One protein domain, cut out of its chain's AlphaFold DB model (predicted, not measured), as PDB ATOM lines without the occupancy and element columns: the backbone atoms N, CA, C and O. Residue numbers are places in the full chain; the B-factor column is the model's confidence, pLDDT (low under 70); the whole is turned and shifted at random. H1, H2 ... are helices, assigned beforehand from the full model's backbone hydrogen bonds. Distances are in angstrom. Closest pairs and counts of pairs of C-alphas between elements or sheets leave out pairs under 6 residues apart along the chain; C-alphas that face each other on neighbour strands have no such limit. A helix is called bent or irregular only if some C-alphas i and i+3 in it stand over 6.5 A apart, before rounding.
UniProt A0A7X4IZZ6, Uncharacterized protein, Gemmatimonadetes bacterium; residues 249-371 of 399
ATOM      1  N   GLU A 249       4.306 131.134 -21.509       94.31
ATOM      2  CA  GLU A 249       4.967 130.600 -22.701       94.31
ATOM      3  C   GLU A 249       5.407 129.148 -22.498       94.31
ATOM      4  O   GLU A 249       5.255 128.328 -23.400       94.31
ATOM      5  N   TRP A 250       5.903 128.805 -21.307       94.94
ATOM      6  CA  TRP A 250       6.297 127.443 -20.958       94.94
ATOM      7  C   TRP A 250       5.104 126.493 -20.956       94.94
ATOM      8  O   TRP A 250       5.181 125.438 -21.577       94.94
ATOM      9  N   ALA A 251       3.984 126.885 -20.342       93.56
ATOM     10  CA  ALA A 251       2.759 126.089 -20.354       93.56
ATOM     11  C   ALA A 251       2.231 125.871 -21.783       93.56
ATOM     12  O   ALA A 251       1.796 124.774 -22.138       93.56
ATOM     13  N   THR A 252       2.314 126.900 -22.632       93.75
ATOM     14  CA  THR A 252       1.936 126.800 -24.050       93.75
ATOM     15  C   THR A 252       2.876 125.861 -24.806       93.75
ATOM     16  O   THR A 252       2.421 124.991 -25.549       93.75
ATOM     17  N   LEU A 253       4.187 125.994 -24.594       94.31
ATOM     18  CA  LEU A 253       5.197 125.139 -25.210       94.31
ATOM     19  C   LEU A 253       5.019 123.675 -24.802       94.31
ATOM     20  O   LEU A 253       5.100 122.792 -25.653       94.31
ATOM     21  N   GLU A 254       4.752 123.425 -23.521       94.62
ATOM     22  CA  GLU A 254       4.487 122.100 -22.970       94.62
ATOM     23  C   GLU A 254       3.253 121.470 -23.616       94.62
ATOM     24  O   GLU A 254       3.338 120.350 -24.124       94.62
ATOM     25  N   LEU A 255       2.137 122.204 -23.685       94.19
ATOM     26  CA  LEU A 255       0.904 121.740 -24.323       94.19
ATOM     27  C   LEU A 255       1.137 121.340 -25.788       94.19
ATOM     28  O   LEU A 255       0.722 120.264 -26.222       94.19
ATOM     29  N   LEU A 256       1.818 122.196 -26.554       93.06
ATOM     30  CA  LEU A 256       2.072 121.958 -27.975       93.06
ATOM     31  C   LEU A 256       3.059 120.803 -28.188       93.06
ATOM     32  O   LEU A 256       2.816 119.928 -29.017       93.06
ATOM     33  N   ALA A 257       4.157 120.765 -27.431       92.94
ATOM     34  CA  ALA A 257       5.187 119.744 -27.588       92.94
ATOM     35  C   ALA A 257       4.694 118.348 -27.183       92.94
ATOM     36  O   ALA A 257       4.964 117.373 -27.887       92.94
ATOM     37  N   THR A 258       3.945 118.243 -26.081       91.25
ATOM     38  CA  THR A 258       3.391 116.966 -25.602       91.25
ATOM     39  C   THR A 258       2.219 116.481 -26.453       91.25
ATOM     40  O   THR A 258       2.092 115.277 -26.664       91.25
ATOM     41  N   GLY A 259       1.404 117.390 -27.002       88.88
ATOM     42  CA  GLY A 259       0.314 117.038 -27.914       88.88
ATOM     43  C   GLY A 259       0.798 116.610 -29.303       88.88
ATOM     44  O   GLY A 259       0.277 115.656 -29.876       88.88
ATOM     45  N   ALA A 260       1.812 117.287 -29.844       89.00
ATOM     46  CA  ALA A 260       2.322 117.020 -31.186       89.00
ATOM     47  C   ALA A 260       3.391 115.913 -31.230       89.00
ATOM     48  O   ALA A 260       3.505 115.215 -32.235       89.00
ATOM     49  N   GLY A 261       4.161 115.724 -30.154       86.12
ATOM     50  CA  GLY A 261       5.233 114.726 -30.076       86.12
ATOM     51  C   GLY A 261       4.808 113.297 -30.460       86.12
ATOM     52  O   GLY A 261       5.485 112.693 -31.292       86.12
ATOM     53  N   PRO A 262       3.687 112.762 -29.935       87.19
ATOM     54  CA  PRO A 262       3.192 111.425 -30.275       87.19
ATOM     55  C   PRO A 262       2.762 111.248 -31.736       87.19
ATOM     56  O   PRO A 262       2.676 110.118 -32.206       87.19
ATOM     57  N   LEU A 263       2.482 112.341 -32.455       86.25
ATOM     58  CA  LEU A 263       2.059 112.302 -33.860       86.25
ATOM     59  C   LEU A 263       3.239 112.129 -34.829       86.25
ATOM     60  O   LEU A 263       3.025 111.932 -36.023       86.25
ATOM     61  N   VAL A 264       4.477 112.220 -34.338       87.44
ATOM     62  CA  VAL A 264       5.688 112.081 -35.150       87.44
ATOM     63  C   VAL A 264       6.263 110.678 -35.007       87.44
ATOM     64  O   VAL A 264       6.660 110.261 -33.919       87.44
ATOM     65  N   ASP A 265       6.417 109.972 -36.128       84.94
ATOM     66  CA  ASP A 265       7.142 108.706 -36.146       84.94
ATOM     67  C   ASP A 265       8.654 108.974 -36.156       84.94
ATOM     68  O   ASP A 265       9.244 109.311 -37.182       84.94
ATOM     69  N   SER A 266       9.304 108.810 -35.004       82.00
ATOM     70  CA  SER A 266      10.755 109.016 -34.868       82.00
ATOM     71  C   SER A 266      11.621 108.056 -35.701       82.00
ATOM     72  O   SER A 266      12.811 108.315 -35.878       82.00
ATOM     73  N   THR A 267      11.052 106.963 -36.223       83.44
ATOM     74  CA  THR A 267      11.781 105.956 -37.014       83.44
ATOM     75  C   THR A 267      11.822 106.278 -38.508       83.44
ATOM     76  O   THR A 267      12.667 105.750 -39.235       83.44
ATOM     77  N   ARG A 268      10.937 107.162 -38.985       82.62
ATOM     78  CA  ARG A 268      10.827 107.545 -40.398       82.62
ATOM     79  C   ARG A 268      11.387 108.940 -40.631       82.62
ATOM     80  O   ARG A 268      11.240 109.839 -39.812       82.62
ATOM     81  N   SER A 269      11.968 109.171 -41.807       86.31
ATOM     82  CA  SER A 269      12.427 110.511 -42.193       86.31
ATOM     83  C   SER A 269      11.259 111.496 -42.273       86.31
ATOM     84  O   SER A 269      10.234 111.181 -42.884       86.31
ATOM     85  N   TRP A 270      11.449 112.701 -41.737       88.50
ATOM     86  CA  TRP A 270      10.440 113.762 -41.719       88.50
ATOM     87  C   TRP A 270       9.909 114.141 -43.104       88.50
ATOM     88  O   TRP A 270       8.698 114.249 -43.283       88.50
ATOM     89  N   ALA A 271      10.793 114.243 -44.102       87.50
ATOM     90  CA  ALA A 271      10.412 114.526 -45.486       87.50
ATOM     91  C   ALA A 271       9.405 113.497 -46.034       87.50
ATOM     92  O   ALA A 271       8.352 113.866 -46.535       87.50
ATOM     93  N   LYS A 272       9.658 112.197 -45.835       87.31
ATOM     94  CA  LYS A 272       8.727 111.141 -46.275       87.31
ATOM     95  C   LYS A 272       7.388 111.185 -45.542       87.31
ATOM     96  O   LYS A 272       6.363 110.873 -46.133       87.31
ATOM     97  N   GLN A 273       7.387 111.517 -44.249       88.31
ATOM     98  CA  GLN A 273       6.145 111.615 -43.473       88.31
ATOM     99  C   GLN A 273       5.287 112.787 -43.953       88.31
ATOM    100  O   GLN A 273       4.096 112.618 -44.199       88.31
ATOM    101  N   THR A 274       5.904 113.954 -44.126       89.44
ATOM    102  CA  THR A 274       5.231 115.172 -44.597       89.44
ATOM    103  C   THR A 274       4.731 115.027 -46.032       89.44
ATOM    104  O   THR A 274       3.556 115.282 -46.278       89.44
ATOM    105  N   GLU A 275       5.564 114.530 -46.950       89.94
ATOM    106  CA  GLU A 275       5.176 114.233 -48.335       89.94
ATOM    107  C   GLU A 275       3.986 113.274 -48.380       89.94
ATOM    108  O   GLU A 275       2.980 113.562 -49.025       89.94
ATOM    109  N   ARG A 276       4.035 112.183 -47.608       88.88
ATOM    110  CA  ARG A 276       2.954 111.196 -47.592       88.88
ATOM    111  C   ARG A 276       1.626 111.765 -47.096       88.88
ATOM    112  O   ARG A 276       0.576 111.417 -47.634       88.88
ATOM    113  N   VAL A 277       1.661 112.610 -46.065       90.69
ATOM    114  CA  VAL A 277       0.470 113.303 -45.553       90.69
ATOM    115  C   VAL A 277      -0.087 114.247 -46.615       90.69
ATOM    116  O   VAL A 277      -1.287 114.212 -46.885       90.69
ATOM    117  N   LEU A 278       0.769 115.051 -47.249       91.69
ATOM    118  CA  LEU A 278       0.357 115.990 -48.291       91.69
ATOM    119  C   LEU A 278      -0.254 115.269 -49.496       91.69
ATOM    120  O   LEU A 278      -1.335 115.652 -49.931       91.69
ATOM    121  N   GLU A 279       0.368 114.192 -49.981       92.12
ATOM    122  CA  GLU A 279      -0.171 113.359 -51.064       92.12
ATOM    123  C   GLU A 279      -1.562 112.812 -50.732       92.12
ATOM    124  O   GLU A 279      -2.468 112.842 -51.566       92.12
ATOM    125  N   LEU A 280      -1.736 112.283 -49.519       90.62
ATOM    126  CA  LEU A 280      -2.991 111.674 -49.096       90.62
ATOM    127  C   LEU A 280      -4.110 112.717 -49.001       90.62
ATOM    128  O   LEU A 280      -5.204 112.487 -49.521       90.62
ATOM    129  N   VAL A 281      -3.826 113.873 -48.396       89.81
ATOM    130  CA  VAL A 281      -4.786 114.979 -48.284       89.81
ATOM    131  C   VAL A 281      -5.096 115.573 -49.661       89.81
ATOM    132  O   VAL A 281      -6.260 115.800 -49.978       89.81
ATOM    133  N   ASP A 282      -4.099 115.763 -50.523       89.44
ATOM    134  CA  ASP A 282      -4.304 116.281 -51.877       89.44
ATOM    135  C   ASP A 282      -5.161 115.351 -52.734       89.44
ATOM    136  O   ASP A 282      -6.073 115.804 -53.429       89.44
ATOM    137  N   ASN A 283      -4.900 114.046 -52.670       88.94
ATOM    138  CA  ASN A 283      -5.699 113.056 -53.380       88.94
ATOM    139  C   ASN A 283      -7.136 113.025 -52.853       88.94
ATOM    140  O   ASN A 283      -8.073 113.027 -53.648       88.94
ATOM    141  N   ALA A 284      -7.330 113.066 -51.533       86.25
ATOM    142  CA  ALA A 284      -8.664 113.151 -50.950       86.25
ATOM    143  C   ALA A 284      -9.400 114.436 -51.368       86.25
ATOM    144  O   ALA A 284     -10.596 114.383 -51.654       86.25
ATOM    145  N   ASN A 285      -8.699 115.568 -51.478       88.44
ATOM    146  CA  ASN A 285      -9.296 116.832 -51.903       88.44
ATOM    147  C   ASN A 285      -9.707 116.782 -53.383       88.44
ATOM    148  O   ASN A 285     -10.831 117.137 -53.725       88.44
ATOM    149  N   ARG A 286      -8.840 116.252 -54.259       87.75
ATOM    150  CA  ARG A 286      -9.148 116.048 -55.690       87.75
ATOM    151  C   ARG A 286     -10.341 115.124 -55.913       87.75
ATOM    152  O   ARG A 286     -11.095 115.319 -56.857       87.75
ATOM    153  N   LEU A 287     -10.507 114.127 -55.047       85.56
ATOM    154  CA  LEU A 287     -11.631 113.193 -55.081       85.56
ATOM    155  C   LEU A 287     -12.898 113.745 -54.402       85.56
ATOM    156  O   LEU A 287     -13.879 113.012 -54.295       85.56
ATOM    157  N   GLY A 288     -12.884 114.993 -53.913       82.44
ATOM    158  CA  GLY A 288     -14.018 115.613 -53.222       82.44
ATOM    159  C   GLY A 288     -14.360 114.968 -51.875       82.44
ATOM    160  O   GLY A 288     -15.487 115.088 -51.408       82.44
ATOM    161  N   ARG A 289     -13.409 114.250 -51.261       80.94
ATOM    162  CA  ARG A 289     -13.599 113.488 -50.009       80.94
ATOM    163  C   ARG A 289     -13.312 114.302 -48.753       80.94
ATOM    164  O   ARG A 289     -13.696 113.920 -47.654       80.94
ATOM    165  N   LEU A 290     -12.622 115.429 -48.897       83.62
ATOM    166  CA  LEU A 290     -12.403 116.372 -47.807       83.62
ATOM    167  C   LEU A 290     -13.549 117.381 -47.760       83.62
ATOM    168  O   LEU A 290     -13.771 118.117 -48.717       83.62
ATOM    169  N   ARG A 291     -14.236 117.441 -46.612       80.06
ATOM    170  CA  ARG A 291     -15.227 118.493 -46.319       80.06
ATOM    171  C   ARG A 291     -14.576 119.873 -46.169       80.06
ATOM    172  O   ARG A 291     -15.233 120.887 -46.362       80.06
ATOM    173  N   ASP A 292     -13.296 119.900 -45.808       82.75
ATOM    174  CA  ASP A 292     -12.494 121.112 -45.686       82.75
ATOM    175  C   ASP A 292     -11.595 121.272 -46.919       82.75
ATOM    176  O   ASP A 292     -10.558 120.616 -47.044       82.75
ATOM    177  N   HIS A 293     -12.020 122.134 -47.841       78.94
ATOM    178  CA  HIS A 293     -11.337 122.359 -49.118       78.94
ATOM    179  C   HIS A 293     -10.023 123.141 -48.985       78.94
ATOM    180  O   HIS A 293      -9.176 123.067 -49.879       78.94
ATOM    181  N   ASP A 294      -9.830 123.857 -47.874       88.06
ATOM    182  CA  ASP A 294      -8.635 124.662 -47.621       88.06
ATOM    183  C   ASP A 294      -7.511 123.839 -46.969       88.06
ATOM    184  O   ASP A 294      -6.340 124.202 -47.082       88.06
ATOM    185  N   ALA A 295      -7.827 122.684 -46.369       86.88
ATOM    186  CA  ALA A 295      -6.870 121.846 -45.640       86.88
ATOM    187  C   ALA A 295      -5.607 121.487 -46.440       86.88
ATOM    188  O   ALA A 295      -4.502 121.543 -45.903       86.88
ATOM    189  N   ALA A 296      -5.753 121.151 -47.725       87.50
ATOM    190  CA  ALA A 296      -4.621 120.853 -48.605       87.50
ATOM    191  C   ALA A 296      -3.716 122.077 -48.834       87.50
ATOM    192  O   ALA A 296      -2.493 121.948 -48.819       87.50
ATOM    193  N   ARG A 297      -4.302 123.267 -49.023       88.94
ATOM    194  CA  ARG A 297      -3.539 124.513 -49.193       88.94
ATOM    195  C   ARG A 297      -2.813 124.866 -47.898       88.94
ATOM    196  O   ARG A 297      -1.597 125.020 -47.922       88.94
ATOM    197  N   ASP A 298      -3.533 124.895 -46.779       90.12
ATOM    198  CA  ASP A 298      -2.975 125.268 -45.475       90.12
ATOM    199  C   ASP A 298      -1.820 124.342 -45.066       90.12
ATOM    200  O   ASP A 298      -0.807 124.792 -44.531       90.12
ATOM    201  N   LEU A 299      -1.945 123.035 -45.332       91.31
ATOM    202  CA  LEU A 299      -0.886 122.068 -45.040       91.31
ATOM    203  C   LEU A 299       0.346 122.260 -45.918       91.31
ATOM    204  O   LEU A 299       1.455 122.092 -45.411       91.31
ATOM    205  N   ARG A 300       0.189 122.621 -47.198       90.25
ATOM    206  CA  ARG A 300       1.334 122.957 -48.058       90.25
ATOM    207  C   ARG A 300       2.021 124.234 -47.599       90.25
ATOM    208  O   ARG A 300       3.248 124.252 -47.530       90.25
ATOM    209  N   ASP A 301       1.251 125.259 -47.248       90.62
ATOM    210  CA  ASP A 301       1.791 126.528 -46.760       90.62
ATOM    211  C   ASP A 301       2.595 126.299 -45.473       90.62
ATOM    212  O   ASP A 301       3.760 126.690 -45.384       90.62
ATOM    213  N   LEU A 302       2.032 125.550 -44.519       88.81
ATOM    214  CA  LEU A 302       2.734 125.161 -43.296       88.81
ATOM    215  C   LEU A 302       3.969 124.304 -43.596       88.81
ATOM    216  O   LEU A 302       5.041 124.618 -43.090       88.81
ATOM    217  N   ALA A 303       3.866 123.278 -44.443       88.50
ATOM    218  CA  ALA A 303       4.998 122.422 -44.801       88.50
ATOM    219  C   ALA A 303       6.151 123.201 -45.449       88.50
ATOM    220  O   ALA A 303       7.309 122.930 -45.144       88.50
ATOM    221  N   SER A 304       5.849 124.199 -46.285       87.06
ATOM    222  CA  SER A 304       6.863 125.045 -46.927       87.06
ATOM    223  C   SER A 304       7.665 125.897 -45.936       87.06
ATOM    224  O   SER A 304       8.805 126.260 -46.215       87.06
ATOM    225  N   SER A 305       7.086 126.185 -44.766       83.19
ATOM    226  CA  SER A 305       7.722 126.956 -43.694       83.19
ATOM    227  C   SER A 305       8.532 126.104 -42.707       83.19
ATOM    228  O   SER A 305       9.154 126.647 -41.794       83.19
ATOM    229  N   LEU A 306       8.520 124.775 -42.856       84.06
ATOM    230  CA  LEU A 306       9.190 123.855 -41.939       84.06
ATOM    231  C   LEU A 306      10.605 123.522 -42.402       84.06
ATOM    232  O   LEU A 306      10.831 123.058 -43.516       84.06
ATOM    233  N   GLU A 307      11.560 123.665 -41.488       81.81
ATOM    234  CA  GLU A 307      12.922 123.185 -41.695       81.81
ATOM    235  C   GLU A 307      12.995 121.648 -41.693       81.81
ATOM    236  O   GLU A 307      12.229 120.954 -41.019       81.81
ATOM    237  N   GLU A 308      13.993 121.087 -42.377       80.12
ATOM    238  CA  GLU A 308      14.184 119.633 -42.485       80.12
ATOM    239  C   GLU A 308      14.363 118.951 -41.109       80.12
ATOM    240  O   GLU A 308      13.900 117.830 -40.869       80.12
ATOM    241  N   ASN A 309      14.972 119.665 -40.157       83.88
ATOM    242  CA  ASN A 309      15.225 119.190 -38.795       83.88
ATOM    243  C   ASN A 309      14.162 119.621 -37.769       83.88
ATOM    244  O   ASN A 309      14.319 119.328 -36.583       83.88
ATOM    245  N   ALA A 310      13.066 120.251 -38.198       85.50
ATOM    246  CA  ALA A 310      12.025 120.784 -37.319       85.50
ATOM    247  C   ALA A 310      11.473 119.710 -36.349       85.50
ATOM    248  O   ALA A 310      11.382 119.927 -35.140       85.50
ATOM    249  N   HIS A 311      11.227 118.491 -36.838       87.44
ATOM    250  CA  HIS A 311      10.790 117.355 -36.014       87.44
ATOM    251  C   HIS A 311      11.758 116.994 -34.870       87.44
ATOM    252  O   HIS A 311      11.314 116.618 -33.786       87.44
ATOM    253  N   LYS A 312      13.078 117.127 -35.071       89.94
ATOM    254  CA  LYS A 312      14.075 116.877 -34.013       89.94
ATOM    255  C   LYS A 312      13.963 117.928 -32.920       89.94
ATOM    256  O   LYS A 312      14.054 117.585 -31.743       89.94
ATOM    257  N   ILE A 313      13.725 119.184 -33.303       90.38
ATOM    258  CA  ILE A 313      13.480 120.275 -32.359       90.38
ATOM    259  C   ILE A 313      12.228 119.956 -31.543       90.38
ATOM    260  O   ILE A 313      12.332 119.919 -30.321       90.38
ATOM    261  N   LEU A 314      11.107 119.600 -32.183       91.75
ATOM    262  CA  LEU A 314       9.878 119.198 -31.487       91.75
ATOM    263  C   LEU A 314      10.110 118.050 -30.496       91.75
ATOM    264  O   LEU A 314       9.772 118.185 -29.323       91.75
ATOM    265  N   LEU A 315      10.724 116.948 -30.933       91.19
ATOM    266  CA  LEU A 315      10.974 115.785 -30.075       91.19
ATOM    267  C   LEU A 315      11.950 116.101 -28.934       91.19
ATOM    268  O   LEU A 315      11.782 115.606 -27.820       91.19
ATOM    269  N   SER A 316      12.968 116.930 -29.184       91.88
ATOM    270  CA  SER A 316      13.881 117.389 -28.133       91.88
ATOM    271  C   SER A 316      13.168 118.289 -27.125       91.88
ATOM    272  O   SER A 316      13.360 118.123 -25.926       91.88
ATOM    273  N   THR A 317      12.288 119.180 -27.589       91.75
ATOM    274  CA  THR A 317      11.500 120.063 -26.730       91.75
ATOM    275  C   THR A 317      10.488 119.269 -25.912       91.75
ATOM    276  O   THR A 317      10.391 119.503 -24.716       91.75
ATOM    277  N   ALA A 318       9.822 118.267 -26.496       91.06
ATOM    278  CA  ALA A 318       8.925 117.365 -25.771       91.06
ATOM    279  C   ALA A 318       9.643 116.629 -24.626       91.06
ATOM    280  O   ALA A 318       9.074 116.447 -23.557       91.06
ATOM    281  N   LYS A 319      10.917 116.258 -24.811       90.69
ATOM    282  CA  LYS A 319      11.741 115.700 -23.725       90.69
ATOM    283  C   LYS A 319      12.132 116.752 -22.685       90.69
ATOM    284  O   LYS A 319      12.133 116.439 -21.501       90.69
ATOM    285  N   LEU A 320      12.481 117.964 -23.120       91.12
ATOM    286  CA  LEU A 320      12.909 119.061 -22.245       91.12
ATOM    287  C   LEU A 320      11.785 119.550 -21.328       91.12
ATOM    288  O   LEU A 320      12.040 119.788 -20.153       91.12
ATOM    289  N   VAL A 321      10.552 119.674 -21.829       91.19
ATOM    290  CA  VAL A 321       9.417 120.154 -21.017       91.19
ATOM    291  C   VAL A 321       9.041 119.190 -19.891       91.19
ATOM    292  O   VAL A 321       8.509 119.622 -18.877       91.19
ATOM    293  N   CYS A 322       9.385 117.905 -20.023       86.44
ATOM    294  CA  CYS A 322       9.199 116.906 -18.969       86.44
ATOM    295  C   CYS A 322      10.302 116.921 -17.892       86.44
ATOM    296  O   CYS A 322      10.228 116.143 -16.942       86.44
ATOM    297  N   GLN A 323      11.345 117.743 -18.043       89.31
ATOM    298  CA  GLN A 323      12.431 117.862 -17.068       89.31
ATOM    299  C   GLN A 323      12.160 119.002 -16.084       89.31
ATOM    300  O   GLN A 323      11.630 120.049 -16.456       89.31
ATOM    301  N   ASP A 324      12.584 118.829 -14.829       84.62
ATOM    302  CA  ASP A 324      12.527 119.909 -13.845       84.62
ATOM    303  C   ASP A 324      13.687 120.888 -14.070       84.62
ATOM    304  O   ASP A 324      14.803 120.713 -13.576       84.62
ATOM    305  N   LEU A 325      13.435 121.889 -14.916       85.56
ATOM    306  CA  LEU A 325      14.409 122.912 -15.279       85.56
ATOM    307  C   LEU A 325      14.302 124.142 -14.378       85.56
ATOM    308  O   LEU A 325      13.200 124.611 -14.067       85.56
ATOM    309  N   SER A 326      15.461 124.722 -14.057       85.31
ATOM    310  CA  SER A 326      15.558 126.025 -13.395       85.31
ATOM    311  C   SER A 326      14.909 127.124 -14.242       85.31
ATOM    312  O   SER A 326      14.838 127.032 -15.469       85.31
ATOM    313  N   LEU A 327      14.457 128.204 -13.598       83.62
ATOM    314  CA  LEU A 327      13.770 129.292 -14.300       83.62
ATOM    315  C   LEU A 327      14.653 129.946 -15.375       83.62
ATOM    316  O   LEU A 327      14.146 130.315 -16.430       83.62
ATOM    317  N   ILE A 328      15.971 130.032 -15.149       83.94
ATOM    318  CA  ILE A 328      16.912 130.549 -16.151       83.94
ATOM    319  C   ILE A 328      17.009 129.634 -17.379       83.94
ATOM    320  O   ILE A 328      16.970 130.125 -18.502       83.94
ATOM    321  N   ALA A 329      17.033 128.312 -17.182       85.56
ATOM    322  CA  ALA A 329      17.043 127.352 -18.281       85.56
ATOM    323  C   ALA A 329      15.720 127.388 -19.066       85.56
ATOM    324  O   ALA A 329      15.731 127.383 -20.297       85.56
ATOM    325  N   ARG A 330      14.576 127.509 -18.374       89.31
ATOM    326  CA  ARG A 330      13.272 127.727 -19.027       89.31
ATOM    327  C   ARG A 330      13.281 129.012 -19.849       89.31
ATOM    328  O   ARG A 330      12.882 128.995 -21.007       89.31
ATOM    329  N   LEU A 331      13.781 130.109 -19.281       89.62
ATOM    330  CA  LEU A 331      13.882 131.391 -19.970       89.62
ATOM    331  C   LEU A 331      14.752 131.299 -21.234       89.62
ATOM    332  O   LEU A 331      14.335 131.814 -22.266       89.62
ATOM    333  N   GLN A 332      15.910 130.629 -21.192       87.69
ATOM    334  CA  GLN A 332      16.751 130.424 -22.381       87.69
ATOM    335  C   GLN A 332      15.996 129.681 -23.492       87.69
ATOM    336  O   GLN A 332      16.023 130.099 -24.647       87.69
ATOM    337  N   VAL A 333      15.258 128.622 -23.145       89.56
ATOM    338  CA  VAL A 333      14.431 127.880 -24.110       89.56
ATOM    339  C   VAL A 333      13.313 128.760 -24.672       89.56
ATOM    340  O   VAL A 333      13.082 128.753 -25.878       89.56
ATOM    341  N   ILE A 334      12.629 129.541 -23.838       91.75
ATOM    342  CA  ILE A 334      11.557 130.442 -24.280       91.75
ATOM    343  C   ILE A 334      12.091 131.577 -25.161       91.75
ATOM    344  O   ILE A 334      11.412 131.968 -26.112       91.75
ATOM    345  N   ALA A 335      13.290 132.086 -24.888       88.94
ATOM    346  CA  ALA A 335      13.908 133.147 -25.679       88.94
ATOM    347  C   ALA A 335      14.532 132.664 -27.000       88.94
ATOM    348  O   ALA A 335      14.808 133.487 -27.870       88.94
ATOM    349  N   SER A 336      14.731 131.353 -27.153       88.31
ATOM    350  CA  SER A 336      15.214 130.730 -28.389       88.31
ATOM    351  C   SER A 336      14.162 130.711 -29.505       88.31
ATOM    352  O   SER A 336      12.985 131.016 -29.296       88.31
ATOM    353  N   SER A 337      14.569 130.241 -30.686       87.12
ATOM    354  CA  SER A 337      13.669 129.961 -31.817       87.12
ATOM    355  C   SER A 337      12.698 128.786 -31.580       87.12
ATOM    356  O   SER A 337      11.703 128.640 -32.296       87.12
ATOM    357  N   ARG A 338      12.937 127.952 -30.553       89.50
ATOM    358  CA  ARG A 338      12.188 126.704 -30.308       89.50
ATOM    359  C   ARG A 338      10.673 126.886 -30.206       89.50
ATOM    360  O   ARG A 338       9.980 126.061 -30.804       89.50
ATOM    361  N   PRO A 339      10.119 127.877 -29.480       91.75
ATOM    362  CA  PRO A 339       8.669 127.990 -29.352       91.75
ATOM    363  C   PRO A 339       7.977 128.296 -30.679       91.75
ATOM    364  O   PRO A 339       6.909 127.746 -30.945       91.75
ATOM    365  N   ASP A 340       8.602 129.097 -31.543       89.88
ATOM    366  CA  ASP A 340       8.066 129.391 -32.873       89.88
ATOM    367  C   ASP A 340       8.112 128.140 -33.763       89.88
ATOM    368  O   ASP A 340       7.096 127.761 -34.350       89.88
ATOM    369  N   THR A 341       9.238 127.418 -33.773       90.12
ATOM    370  CA  THR A 341       9.371 126.144 -34.498       90.12
ATOM    371  C   THR A 341       8.346 125.105 -34.028       90.12
ATOM    372  O   THR A 341       7.664 124.491 -34.850       90.12
ATOM    373  N   VAL A 342       8.188 124.918 -32.712       92.94
ATOM    374  CA  VAL A 342       7.211 123.976 -32.138       92.94
ATOM    375  C   VAL A 342       5.783 124.387 -32.477       92.94
ATOM    376  O   VAL A 342       4.980 123.526 -32.828       92.94
ATOM    377  N   THR A 343       5.469 125.682 -32.443       92.81
ATOM    378  CA  THR A 343       4.139 126.185 -32.808       92.81
ATOM    379  C   THR A 343       3.800 125.863 -34.261       92.81
ATOM    380  O   THR A 343       2.718 125.340 -34.536       92.81
ATOM    381  N   THR A 344       4.721 126.109 -35.194       90.75
ATOM    382  CA  THR A 344       4.509 125.830 -36.622       90.75
ATOM    383  C   THR A 344       4.336 124.334 -36.889       90.75
ATOM    384  O   THR A 344       3.371 123.937 -37.547       90.75
ATOM    385  N   ILE A 345       5.203 123.480 -36.327       92.44
ATOM    386  CA  ILE A 345       5.089 122.021 -36.500       92.44
ATOM    387  C   ILE A 345       3.807 121.494 -35.854       92.44
ATOM    388  O   ILE A 345       3.118 120.669 -36.448       92.44
ATOM    389  N   SER A 346       3.463 121.966 -34.652       92.69
ATOM    390  CA  SER A 346       2.241 121.544 -33.969       92.69
ATOM    391  C   SER A 346       1.009 121.899 -34.794       92.69
ATOM    392  O   SER A 346       0.129 121.057 -34.936       92.69
ATOM    393  N   ARG A 347       0.947 123.097 -35.393       92.50
ATOM    394  CA  ARG A 347      -0.156 123.478 -36.292       92.50
ATOM    395  C   ARG A 347      -0.243 122.559 -37.504       92.50
ATOM    396  O   ARG A 347      -1.340 122.102 -37.821       92.50
ATOM    397  N   PHE A 348       0.889 122.248 -38.138       92.94
ATOM    398  CA  PHE A 348       0.934 121.297 -39.250       92.94
ATOM    399  C   PHE A 348       0.393 119.923 -38.831       92.94
ATOM    400  O   PHE A 348      -0.518 119.401 -39.467       92.94
ATOM    401  N   LEU A 349       0.895 119.364 -37.728       92.69
ATOM    402  CA  LEU A 349       0.504 118.034 -37.252       92.69
ATOM    403  C   LEU A 349      -0.961 117.978 -36.814       92.69
ATOM    404  O   LEU A 349      -1.664 117.031 -37.159       92.69
ATOM    405  N   THR A 350      -1.458 118.994 -36.108       91.19
ATOM    406  CA  THR A 350      -2.872 119.072 -35.725       91.19
ATOM    407  C   THR A 350      -3.771 119.171 -36.957       91.19
ATOM    408  O   THR A 350      -4.765 118.449 -37.038       91.19
ATOM    409  N   ARG A 351      -3.413 120.008 -37.941       91.38
ATOM    410  CA  ARG A 351      -4.171 120.154 -39.191       91.38
ATOM    411  C   ARG A 351      -4.162 118.863 -40.011       91.38
ATOM    412  O   ARG A 351      -5.204 118.456 -40.518       91.38
ATOM    413  N   ALA A 352      -3.016 118.189 -40.078       91.12
ATOM    414  CA  ALA A 352      -2.864 116.903 -40.747       91.12
ATOM    415  C   ALA A 352      -3.733 115.835 -40.083       91.12
ATOM    416  O   ALA A 352      -4.469 115.128 -40.765       91.12
ATOM    417  N   ASN A 353      -3.707 115.756 -38.751       91.19
ATOM    418  CA  ASN A 353      -4.512 114.804 -37.995       91.19
ATOM    419  C   ASN A 353      -6.020 115.045 -38.182       91.19
ATOM    420  O   ASN A 353      -6.775 114.099 -38.385       91.19
ATOM    421  N   GLN A 354      -6.461 116.308 -38.191       90.62
ATOM    422  CA  GLN A 354      -7.854 116.667 -38.486       90.62
ATOM    423  C   GLN A 354      -8.273 116.251 -39.902       90.62
ATOM    424  O   GLN A 354      -9.354 115.688 -40.076       90.62
ATOM    425  N   ALA A 355      -7.423 116.503 -40.902       88.81
ATOM    426  CA  ALA A 355      -7.687 116.114 -42.284       88.81
ATOM    427  C   ALA A 355      -7.763 114.586 -42.431       88.81
ATOM    428  O   ALA A 355      -8.715 114.077 -43.020       88.81
ATOM    429  N   MET A 356      -6.817 113.849 -41.838       88.62
ATOM    430  CA  MET A 356      -6.799 112.382 -41.861       88.62
ATOM    431  C   MET A 356      -8.023 111.777 -41.164       88.62
ATOM    432  O   MET A 356      -8.677 110.921 -41.750       88.62
ATOM    433  N   ALA A 357      -8.404 112.274 -39.984       88.62
ATOM    434  CA  ALA A 357      -9.612 111.826 -39.287       88.62
ATOM    435  C   ALA A 357     -10.902 112.161 -40.061       88.62
ATOM    436  O   ALA A 357     -11.898 111.445 -39.979       88.62
ATOM    437  N   GLY A 358     -10.909 113.264 -40.819       86.56
ATOM    438  CA  GLY A 358     -12.004 113.605 -41.728       86.56
ATOM    439  C   GLY A 358     -12.141 112.610 -42.880       86.56
ATOM    440  O   GLY A 358     -13.254 112.191 -43.186       86.56
ATOM    441  N   ILE A 359     -11.014 112.208 -43.472       86.31
ATOM    442  CA  ILE A 359     -10.959 111.200 -44.540       86.31
ATOM    443  C   ILE A 359     -11.382 109.828 -44.008       86.31
ATOM    444  O   ILE A 359     -12.166 109.144 -44.656       86.31
ATOM    445  N   GLU A 360     -10.899 109.433 -42.831       87.75
ATOM    446  CA  GLU A 360     -11.276 108.171 -42.183       87.75
ATOM    447  C   GLU A 360     -12.788 108.102 -41.939       87.75
ATOM    448  O   GLU A 360     -13.428 107.130 -42.328       87.75
ATOM    449  N   ARG A 361     -13.388 109.185 -41.426       86.44
ATOM    450  CA  ARG A 361     -14.840 109.257 -41.223       86.44
ATOM    451  C   ARG A 361     -15.637 109.142 -42.527       86.44
ATOM    452  O   ARG A 361     -16.647 108.454 -42.530       86.44
ATOM    453  N   ASP A 362     -15.203 109.783 -43.617       84.81
ATOM    454  CA  ASP A 362     -15.849 109.623 -44.938       84.81
ATOM    455  C   ASP A 362     -15.762 108.170 -45.435       84.81
ATOM    456  O   ASP A 362     -16.736 107.633 -45.961       84.81
ATOM    457  N   LEU A 363     -14.621 107.502 -45.226       83.56
ATOM    458  CA  LEU A 363     -14.456 106.093 -45.592       83.56
ATOM    459  C   LEU A 363     -15.355 105.168 -44.758       83.56
ATOM    460  O   LEU A 363     -15.935 104.230 -45.309       83.56
ATOM    461  N   ASP A 364     -15.501 105.438 -43.462       84.94
ATOM    462  CA  ASP A 364     -16.357 104.657 -42.566       84.94
ATOM    463  C   ASP A 364     -17.852 104.897 -42.826       84.94
ATOM    464  O   ASP A 364     -18.624 103.939 -42.872       84.94
ATOM    465  N   GLU A 365     -18.268 106.147 -43.065       81.44
ATOM    466  CA  GLU A 365     -19.645 106.498 -43.447       81.44
ATOM    467  C   GLU A 365     -20.063 105.764 -44.733       81.44
ATOM    468  O   GLU A 365     -21.177 105.246 -44.816       81.44
ATOM    469  N   ARG A 366     -19.159 105.641 -45.712       70.31
ATOM    470  CA  ARG A 366     -19.419 104.883 -46.947       70.31
ATOM    471  C   ARG A 366     -19.480 103.384 -46.721       70.31
ATOM    472  O   ARG A 366     -20.392 102.758 -47.236       70.31
ATOM    473  N   ARG A 367     -18.578 102.806 -45.925       69.88
ATOM    474  CA  ARG A 367     -18.647 101.373 -45.579       69.88
ATOM    475  C   ARG A 367     -19.936 101.018 -44.841       69.88
ATOM    476  O   ARG A 367     -20.461  99.926 -45.023       69.88
ATOM    477  N   ALA A 368     -20.442 101.929 -44.012       66.81
ATOM    478  CA  ALA A 368     -21.731 101.768 -43.352       66.81
ATOM    479  C   ALA A 368     -22.908 101.939 -44.333       66.81
ATOM    480  O   ALA A 368     -23.871 101.177 -44.253       66.81
ATOM    481  N   GLY A 369     -22.820 102.885 -45.275       56.00
ATOM    482  CA  GLY A 369     -23.831 103.121 -46.315       56.00
ATOM    483  C   GLY A 369     -23.903 102.027 -47.391       56.00
ATOM    484  O   GLY A 369     -24.994 101.641 -47.787       56.00
ATOM    485  N   GLU A 370     -22.769 101.444 -47.789       52.41
ATOM    486  CA  GLU A 370     -22.677 100.321 -48.743       52.41
ATOM    487  C   GLU A 370     -23.206  98.992 -48.171       52.41
ATOM    488  O   GLU A 370     -23.337  98.016 -48.902       52.41
ATOM    489  N   SER A 371     -23.553  98.926 -46.880       48.22
ATOM    490  CA  SER A 371     -24.196  97.739 -46.293       48.22
ATOM    491  C   SER A 371     -25.694  97.616 -46.607       48.22
ATOM    492  O   SER A 371     -26.298  96.603 -46.252       48.22
TER     493      SER A 371
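This is residues 249 to 371 of the 399 residues of an uncharacterized protein of Gemmatimonadetes bacterium (UniProt A0A7X4IZZ6). One long helix, H6, makes the long axis, with the helical hairpin H2-H3 packed on one side of it and H1 and H4 on the other; H5 packs loosely on the first residues of H1 at one end, and the last residues, 364 to 371, stick out at the other. The printed part has 123 residues with six named helices, H1 to H6 in chain order, and no named strand: the class is all helix. It is only just loose, close to compact, with a radius of gyration of the C-alphas of 16.7 A, and its outline is a rod of 59 by 28 by 26 A.

H1, residues 249 to 263, touches H4, residues 310 to 321, at a steep tilt of 60 degrees, opposite ways; their closest C-alphas, of Ala 257 and Ala 318, are 4.8 A apart. With residues 249 to 250 alone, H1 only just touches H5, residues 327 to 335, with 3 pairs of C-alphas within 8 A, the closest being Glu 249 and Ile 334 at 6.8 A. H2, residues 270 to 286, and H3, residues 295 to 304, form a hairpin at a shallow tilt of 25 degrees, opposite ways, closest at the C-alphas of Asp 282 and Ala 296, 5.6 A. H6, residues 338 to 369, is the hub, touching H1, H2, H3 and H4. Its closest C-alpha pairs with them are Ser 346 and Ala 260 at 5.3 A, Ala 355 and Val 281 at 6.8 A, Phe 348 and Leu 302 at 5.9 A, and Val 342 and Leu 314 at 5.5 A. H4 and H6 stand about perpendicular, at 76 degrees. H2, H3 and H6 form an up-and-down bundle, each helix running against the one before it. H4 and H5 are near each other, while H1 and H3 are apart. Every O i to N i+4 pair is within hydrogen-bond range in H2, H3, H4, H5 and H6, and 9 of 11 are in H1.

H1 begins at C-alpha 249 (4.967, 130.600, -22.701) and spans 21.6 A; it is only just irregular, with C-alphas 259 and 262 being 6.7 A apart. H2 spans 24.2 A, H3 14.2 A, H4 16.5 A and H5 12.0 A. H6 spans 45.9 A, from C-alpha 338 (12.188, 126.704, -30.308) to C-alpha 369 (-23.831, 103.121, -46.315).

The C-alphas farthest apart, of Ile 328 and Ser 371, are 60.6 A apart. The printed part has no cut and no long link. Residues 323 to 329 and 364 to 371 stand free. The mean pLDDT of the printed part is 87.1, and residues 367 to 371 are under 70.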